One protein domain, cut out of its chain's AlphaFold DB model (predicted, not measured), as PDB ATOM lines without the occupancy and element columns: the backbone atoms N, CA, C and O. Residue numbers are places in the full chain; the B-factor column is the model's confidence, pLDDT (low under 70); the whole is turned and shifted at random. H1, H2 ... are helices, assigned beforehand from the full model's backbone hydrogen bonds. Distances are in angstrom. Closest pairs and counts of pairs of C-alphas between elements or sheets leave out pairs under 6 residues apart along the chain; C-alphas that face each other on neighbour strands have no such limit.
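AT A GLANCE: This is residues 8 to 58 of the 67 residues of an uncharacterized protein of Gammaproteobacteria bacterium (UniProt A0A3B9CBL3). Two long helices, H2 and H3, meet near their ends as an open V, and the short helix H1 sits by the far end of the H2 arm. Residues 44 to 58 of H3 and residues 8 to 14 stick out freely. The printed part has 51 residues with three named helices, H1, H2 and H3 in that order, and no named strand: all helix. It is loose, with a radius of gyration of the C-alphas of 14.0 A and spans of 36 by 28 by 22 A.

HOW THE PARTS SIT: H1, residues 11 to 15, and H2, residues 20 to 35, are close but not clearly touching; their closest C-alphas, of Phe 15 and Leu 23, are 7.7 A apart. H2 and H3, residues 39 to 58, are close but not clearly touching, the closest C-alphas being those of Leu 33 and Trp 39, at 4.8 A. They run opposite ways at a steep tilt of 66 degrees. H1 and H3 are apart. In H1, H2 and H3 every O i to N i+4 pair is within hydrogen-bond range.

IN THESE COORDINATES: H1 begins at C-alpha 11 (-29.063, 9.537, 3.759). H2 measures 22.3 A and H3 28.9 A, ending at C-alpha 58 (-4.603, 22.030, 12.103).

THE WHOLE: The C-alphas farthest apart, of Glu 35 and Ser 58, are 37.2 A apart. Both links are tight. The printed part has no cut, and no printed residue is under 70 in pLDDT.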
ATOM      1  N   LYS A   8     -35.055   8.073   7.325       89.75
ATOM      2  CA  LYS A   8     -35.048   8.799   8.608       89.75
ATOM      3  C   LYS A   8     -33.666   9.339   8.985       89.75
ATOM      4  O   LYS A   8     -33.580  10.414   9.564       89.75
ATOM      5  N   SER A   9     -32.602   8.615   8.657       89.81
ATOM      6  CA  SER A   9     -31.208   8.985   8.960       89.81
ATOM      7  C   SER A   9     -30.654  10.106   8.074       89.81
ATOM      8  O   SER A   9     -29.528  10.543   8.279       89.81
ATOM      9  N   GLY A  10     -31.437  10.605   7.112       88.06
ATOM     10  CA  GLY A  10     -31.037  11.720   6.255       88.06
ATOM     11  C   GLY A  10     -30.195  11.318   5.045       88.06
ATOM     12  O   GLY A  10     -29.974  12.164   4.179       88.06
ATOM     13  N   TRP A  11     -29.819  10.040   4.912       90.06
ATOM     14  CA  TRP A  11     -29.063   9.537   3.759       90.06
ATOM     15  C   TRP A  11     -29.750   9.838   2.431       90.06
ATOM     16  O   TRP A  11     -29.085  10.236   1.482       90.06
ATOM     17  N   LEU A  12     -31.084   9.748   2.372       90.31
ATOM     18  CA  LEU A  12     -31.818  10.094   1.152       90.31
ATOM     19  C   LEU A  12     -31.497  11.517   0.668       90.31
ATOM     20  O   LEU A  12     -31.292  11.713  -0.521       90.31
ATOM     21  N   LYS A  13     -31.419  12.504   1.570       91.19
ATOM     22  CA  LYS A  13     -31.096  13.888   1.186       91.19
ATOM     23  C   LYS A  13     -29.671  14.016   0.662       91.19
ATOM     24  O   LYS A  13     -29.455  14.763  -0.279       91.19
ATOM     25  N   HIS A  14     -28.731  13.283   1.257       90.81
ATOM     26  CA  HIS A  14     -27.346  13.260   0.802       90.81
ATOM     27  C   HIS A  14     -27.226  12.670  -0.607       90.81
ATOM     28  O   HIS A  14     -26.539  13.235  -1.443       90.81
ATOM     29  N   PHE A  15     -27.924  11.570  -0.904       93.25
ATOM     30  CA  PHE A  15     -27.815  10.920  -2.213       93.25
ATOM     31  C   PHE A  15     -28.605  11.610  -3.335       93.25
ATOM     32  O   PHE A  15     -28.296  11.395  -4.498       93.25
ATOM     33  N   LEU A  16     -29.584  12.461  -3.010       94.38
ATOM     34  CA  LEU A  16     -30.355  13.221  -4.006       94.38
ATOM     35  C   LEU A  16     -29.532  14.255  -4.791       94.38
ATOM     36  O   LEU A  16     -30.036  14.785  -5.776       94.38
ATOM     37  N   GLN A  17     -28.314  14.577  -4.348       95.75
ATOM     38  CA  GLN A  17     -27.442  15.519  -5.056       95.75
ATOM     39  C   GLN A  17     -26.732  14.900  -6.269       95.75
ATOM     40  O   GLN A  17     -26.197  15.646  -7.079       95.75
ATOM     41  N   TYR A  18     -26.710  13.569  -6.360       97.25
ATOM     42  CA  TYR A  18     -26.033  12.840  -7.425       97.25
ATOM     43  C   TYR A  18     -27.014  12.473  -8.536       97.25
ATOM     44  O   TYR A  18     -28.190  12.191  -8.275       97.25
ATOM     45  N   ASP A  19     -26.525  12.442  -9.769       98.12
ATOM     46  CA  ASP A  19     -27.298  11.957 -10.906       98.12
ATOM     47  C   ASP A  19     -27.354  10.418 -10.970       98.12
ATOM     48  O   ASP A  19     -26.765   9.692 -10.165       98.12
ATOM     49  N   GLU A  20     -28.122   9.893 -11.925       97.25
ATOM     50  CA  GLU A  20     -28.310   8.449 -12.080       97.25
ATOM     51  C   GLU A  20     -26.997   7.701 -12.376       97.25
ATOM     52  O   GLU A  20     -26.791   6.601 -11.856       97.25
ATOM     53  N   ALA A  21     -26.098   8.284 -13.173       98.06
ATOM     54  CA  ALA A  21     -24.838   7.649 -13.546       98.06
ATOM     55  C   ALA A  21     -23.861   7.617 -12.362       98.06
ATOM     56  O   ALA A  21     -23.191   6.605 -12.130       98.06
ATOM     57  N   GLU A  22     -23.817   8.689 -11.577       98.00
ATOM     58  CA  GLU A  22     -23.048   8.772 -10.337       98.00
ATOM     59  C   GLU A  22     -23.559   7.764  -9.302       98.00
ATOM     60  O   GLU A  22     -22.771   7.000  -8.737       98.00
ATOM     61  N   LEU A  23     -24.880   7.681  -9.105       97.56
ATOM     62  CA  LEU A  23     -25.493   6.702  -8.204       97.56
ATOM     63  C   LEU A  23     -25.210   5.262  -8.646       97.56
ATOM     64  O   LEU A  23     -24.840   4.429  -7.816       97.56
ATOM     65  N   ALA A  24     -25.333   4.963  -9.942       97.69
ATOM     66  CA  ALA A  24     -24.999   3.649 -10.484       97.69
ATOM     67  C   ALA A  24     -23.517   3.307 -10.265       97.69
ATOM     68  O   ALA A  24     -23.192   2.186  -9.873       97.69
ATOM     69  N   THR A  25     -22.627   4.283 -10.445       98.19
ATOM     70  CA  THR A  25     -21.185   4.119 -10.218       98.19
ATOM     71  C   THR A  25     -20.881   3.811  -8.755       98.19
ATOM     72  O   THR A  25     -20.133   2.874  -8.476       98.19
ATOM     73  N   ILE A  26     -21.496   4.540  -7.815       96.50
ATOM     74  CA  ILE A  26     -21.361   4.274  -6.376       96.50
ATOM     75  C   ILE A  26     -21.796   2.839  -6.068       96.50
ATOM     76  O   ILE A  26     -21.056   2.108  -5.411       96.50
ATOM     77  N   VAL A  27     -22.960   2.413  -6.567       96.62
ATOM     78  CA  VAL A  27     -23.472   1.054  -6.332       96.62
ATOM     79  C   VAL A  27     -22.500   0.001  -6.862       96.62
ATOM     80  O   VAL A  27     -22.134  -0.898  -6.112       96.62
ATOM     81  N   VAL A  28     -22.031   0.131  -8.108       98.06
ATOM     82  CA  VAL A  28     -21.077  -0.818  -8.707       98.06
ATOM     83  C   VAL A  28     -19.775  -0.875  -7.911       98.06
ATOM     84  O   VAL A  28     -19.261  -1.961  -7.647       98.06
ATOM     85  N   LEU A  29     -19.246   0.274  -7.490       97.69
ATOM     86  CA  LEU A  29     -18.009   0.340  -6.720       97.69
ATOM     87  C   LEU A  29     -18.157  -0.347  -5.358       97.69
ATOM     88  O   LEU A  29     -17.328  -1.186  -5.007       97.69
ATOM     89  N   VAL A  30     -19.225  -0.045  -4.613       96.56
ATOM     90  CA  VAL A  30     -19.493  -0.685  -3.316       96.56
ATOM     91  C   VAL A  30     -19.717  -2.187  -3.480       96.56
ATOM     92  O   VAL A  30     -19.152  -2.966  -2.713       96.56
ATOM     93  N   SER A  31     -20.482  -2.608  -4.491       97.75
ATOM     94  CA  SER A  31     -20.702  -4.024  -4.796       97.75
ATOM     95  C   SER A  31     -19.390  -4.756  -5.062       97.75
ATOM     96  O   SER A  31     -19.125  -5.763  -4.410       97.75
ATOM     97  N   ASN A  32     -18.525  -4.213  -5.921       98.25
ATOM     98  CA  ASN A  32     -17.228  -4.819  -6.218       98.25
ATOM     99  C   ASN A  32     -16.355  -4.943  -4.961       98.25
ATOM    100  O   ASN A  32     -15.762  -5.990  -4.729       98.25
ATOM    101  N   LEU A  33     -16.307  -3.906  -4.117       98.19
ATOM    102  CA  LEU A  33     -15.537  -3.946  -2.870       98.19
ATOM    103  C   LEU A  33     -16.058  -4.999  -1.885       98.19
ATOM    104  O   LEU A  33     -15.266  -5.593  -1.154       98.19
ATOM    105  N   LEU A  34     -17.370  -5.226  -1.838       97.69
ATOM    106  CA  LEU A  34     -17.958  -6.286  -1.019       97.69
ATOM    107  C   LEU A  34     -17.631  -7.668  -1.595       97.69
ATOM    108  O   LEU A  34     -17.218  -8.553  -0.847       97.69
ATOM    109  N   GLU A  35     -17.748  -7.842  -2.911       98.25
ATOM    110  CA  GLU A  35     -17.454  -9.101  -3.608       98.25
ATOM    111  C   GLU A  35     -15.982  -9.514  -3.490       98.25
ATOM    112  O   GLU A  35     -15.682 -10.698  -3.332       98.25
ATOM    113  N   THR A  36     -15.059  -8.552  -3.505       98.12
ATOM    114  CA  THR A  36     -13.620  -8.810  -3.337       98.12
ATOM    115  C   THR A  36     -13.166  -8.792  -1.877       98.12
ATOM    116  O   THR A  36     -11.969  -8.898  -1.613       98.12
ATOM    117  N   ASN A  37     -14.091  -8.654  -0.921       97.75
ATOM    118  CA  ASN A  37     -13.801  -8.533   0.510       97.75
ATOM    119  C   ASN A  37     -12.815  -7.387   0.845       97.75
ATOM    120  O   ASN A  37     -11.999  -7.482   1.760       97.75
ATOM    121  N   CYS A  38     -12.883  -6.293   0.080       98.12
ATOM    122  CA  CYS A  38     -12.042  -5.101   0.218       98.12
ATOM    123  C   CYS A  38     -12.768  -3.908   0.858       98.12
ATOM    124  O   CYS A  38     -12.133  -2.879   1.088       98.12
ATOM    125  N   TRP A  39     -14.068  -4.023   1.151       97.19
ATOM    126  CA  TRP A  39     -14.866  -2.940   1.736       97.19
ATOM    127  C   TRP A  39     -14.249  -2.375   3.019       97.19
ATOM    128  O   TRP A  39     -13.896  -1.200   3.067       97.19
ATOM    129  N   GLU A  40     -14.077  -3.211   4.043       97.44
ATOM    130  CA  GLU A  40     -13.583  -2.772   5.350       97.44
ATOM    131  C   GLU A  40     -12.156  -2.186   5.285       97.44
ATOM    132  O   GLU A  40     -11.965  -1.072   5.776       97.44
ATOM    133  N   PRO A  41     -11.174  -2.819   4.604       97.94
ATOM    134  CA  PRO A  41      -9.864  -2.204   4.387       97.94
ATOM    135  C   PRO A  41      -9.928  -0.833   3.703       97.94
ATOM    136  O   PRO A  41      -9.215   0.085   4.102       97.94
ATOM    137  N   THR A  42     -10.790  -0.684   2.693       97.75
ATOM    138  CA  THR A  42     -10.927   0.573   1.942       97.75
ATOM    139  C   THR A  42     -11.527   1.670   2.814       97.75
ATOM    140  O   THR A  42     -10.993   2.773   2.856       97.75
ATOM    141  N   VAL A  43     -12.597   1.368   3.556       96.94
ATOM    142  CA  VAL A  43     -13.223   2.324   4.483       96.94
ATOM    143  C   VAL A  43     -12.229   2.762   5.558       96.94
ATOM    144  O   VAL A  43     -12.087   3.960   5.791       96.94
ATOM    145  N   ASN A  44     -11.493   1.821   6.154       97.88
ATOM    146  CA  ASN A  44     -10.495   2.127   7.181       97.88
ATOM    147  C   ASN A  44      -9.375   3.023   6.646       97.88
ATOM    148  O   ASN A  44      -8.976   3.976   7.314       97.88
ATOM    149  N   TYR A  45      -8.891   2.746   5.432       97.69
ATOM    150  CA  TYR A  45      -7.904   3.596   4.777       97.69
ATOM    151  C   TYR A  45      -8.451   5.007   4.539       97.69
ATOM    152  O   TYR A  45      -7.794   5.977   4.902       97.69
ATOM    153  N   CYS A  46      -9.661   5.137   3.985       97.19
ATOM    154  CA  CYS A  46     -10.275   6.440   3.734       97.19
ATOM    155  C   CYS A  46     -10.470   7.251   5.020       97.19
ATOM    156  O   CYS A  46     -10.140   8.432   5.029       97.19
ATOM    157  N   MET A  47     -10.950   6.627   6.102       97.38
ATOM    158  CA  MET A  47     -11.068   7.291   7.406       97.38
ATOM    159  C   MET A  47      -9.704   7.792   7.880       97.38
ATOM    160  O   MET A  47      -9.535   8.981   8.108       97.38
ATOM    161  N   TYR A  48      -8.695   6.920   7.895       96.88
ATOM    162  CA  TYR A  48      -7.343   7.308   8.289       96.88
ATOM    163  C   TYR A  48      -6.798   8.497   7.478       96.88
ATOM    164  O   TYR A  48      -6.234   9.420   8.057       96.88
ATOM    165  N   GLN A  49      -7.005   8.515   6.158       97.31
ATOM    166  CA  GLN A  49      -6.599   9.643   5.312       97.31
ATOM    167  C   GLN A  49      -7.351  10.939   5.651       97.31
ATOM    168  O   GLN A  49      -6.753  12.011   5.625       97.31
ATOM    169  N   MET A  50      -8.641  10.861   5.987       95.62
ATOM    170  CA  MET A  50      -9.421  12.028   6.418       95.62
ATOM    171  C   MET A  50      -8.927  12.582   7.757       95.62
ATOM    172  O   MET A  50      -8.818  13.798   7.914       95.62
ATOM    173  N   GLU A  51      -8.609  11.706   8.710       95.94
ATOM    174  CA  GLU A  51      -7.996  12.095   9.980       95.94
ATOM    175  C   GLU A  51      -6.634  12.771   9.765       95.94
ATOM    176  O   GLU A  51      -6.407  13.851  10.308       95.94
ATOM    177  N   LEU A  52      -5.768  12.196   8.922       95.00
ATOM    178  CA  LEU A  52      -4.471  12.791   8.586       95.00
ATOM    179  C   LEU A  52      -4.614  14.178   7.955       95.00
ATOM    180  O   LEU A  52      -3.966  15.119   8.405       95.00
ATOM    181  N   ALA A  53      -5.489  14.325   6.958       93.69
ATOM    182  CA  ALA A  53      -5.715  15.609   6.296       93.69
ATOM    183  C   ALA A  53      -6.178  16.689   7.292       93.69
ATOM    184  O   ALA A  53      -5.730  17.831   7.243       93.69
ATOM    185  N   ARG A  54      -7.028  16.312   8.255       92.44
ATOM    186  CA  ARG A  54      -7.490  17.214   9.318       92.44
ATOM    187  C   ARG A  54      -6.366  17.630  10.274       92.44
ATOM    188  O   ARG A  54      -6.348  18.771  10.738       92.44
ATOM    189  N   GLU A  55      -5.462  16.714  10.614       89.00
ATOM    190  CA  GLU A  55      -4.294  17.015  11.452       89.00
ATOM    191  C   GLU A  55      -3.306  17.937  10.727       89.00
ATOM    192  O   GLU A  55      -2.829  18.907  11.321       89.00
ATOM    193  N   GLU A  56      -3.059  17.690   9.438       84.31
ATOM    194  CA  GLU A  56      -2.231  18.544   8.586       84.31
ATOM    195  C   GLU A  56      -2.780  19.976   8.535       84.31
ATOM    196  O   GLU A  56      -2.039  20.916   8.829       84.31
ATOM    197  N   GLU A  57      -4.082  20.150   8.285       80.25
ATOM    198  CA  GLU A  57      -4.755  21.459   8.289       80.25
ATOM    199  C   GLU A  57      -4.637  22.187   9.637       80.25
ATOM    200  O   GLU A  57      -4.431  23.399   9.677       80.25
ATOM    201  N   SER A  58      -4.723  21.458  10.755       73.38
ATOM    202  CA  SER A  58      -4.603  22.030  12.103       73.38
ATOM    203  C   SER A  58      -3.166  22.397  12.490       73.38
ATOM    204  O   SER A  58      -2.970  23.127  13.465       73.38
TER     205      SER A  58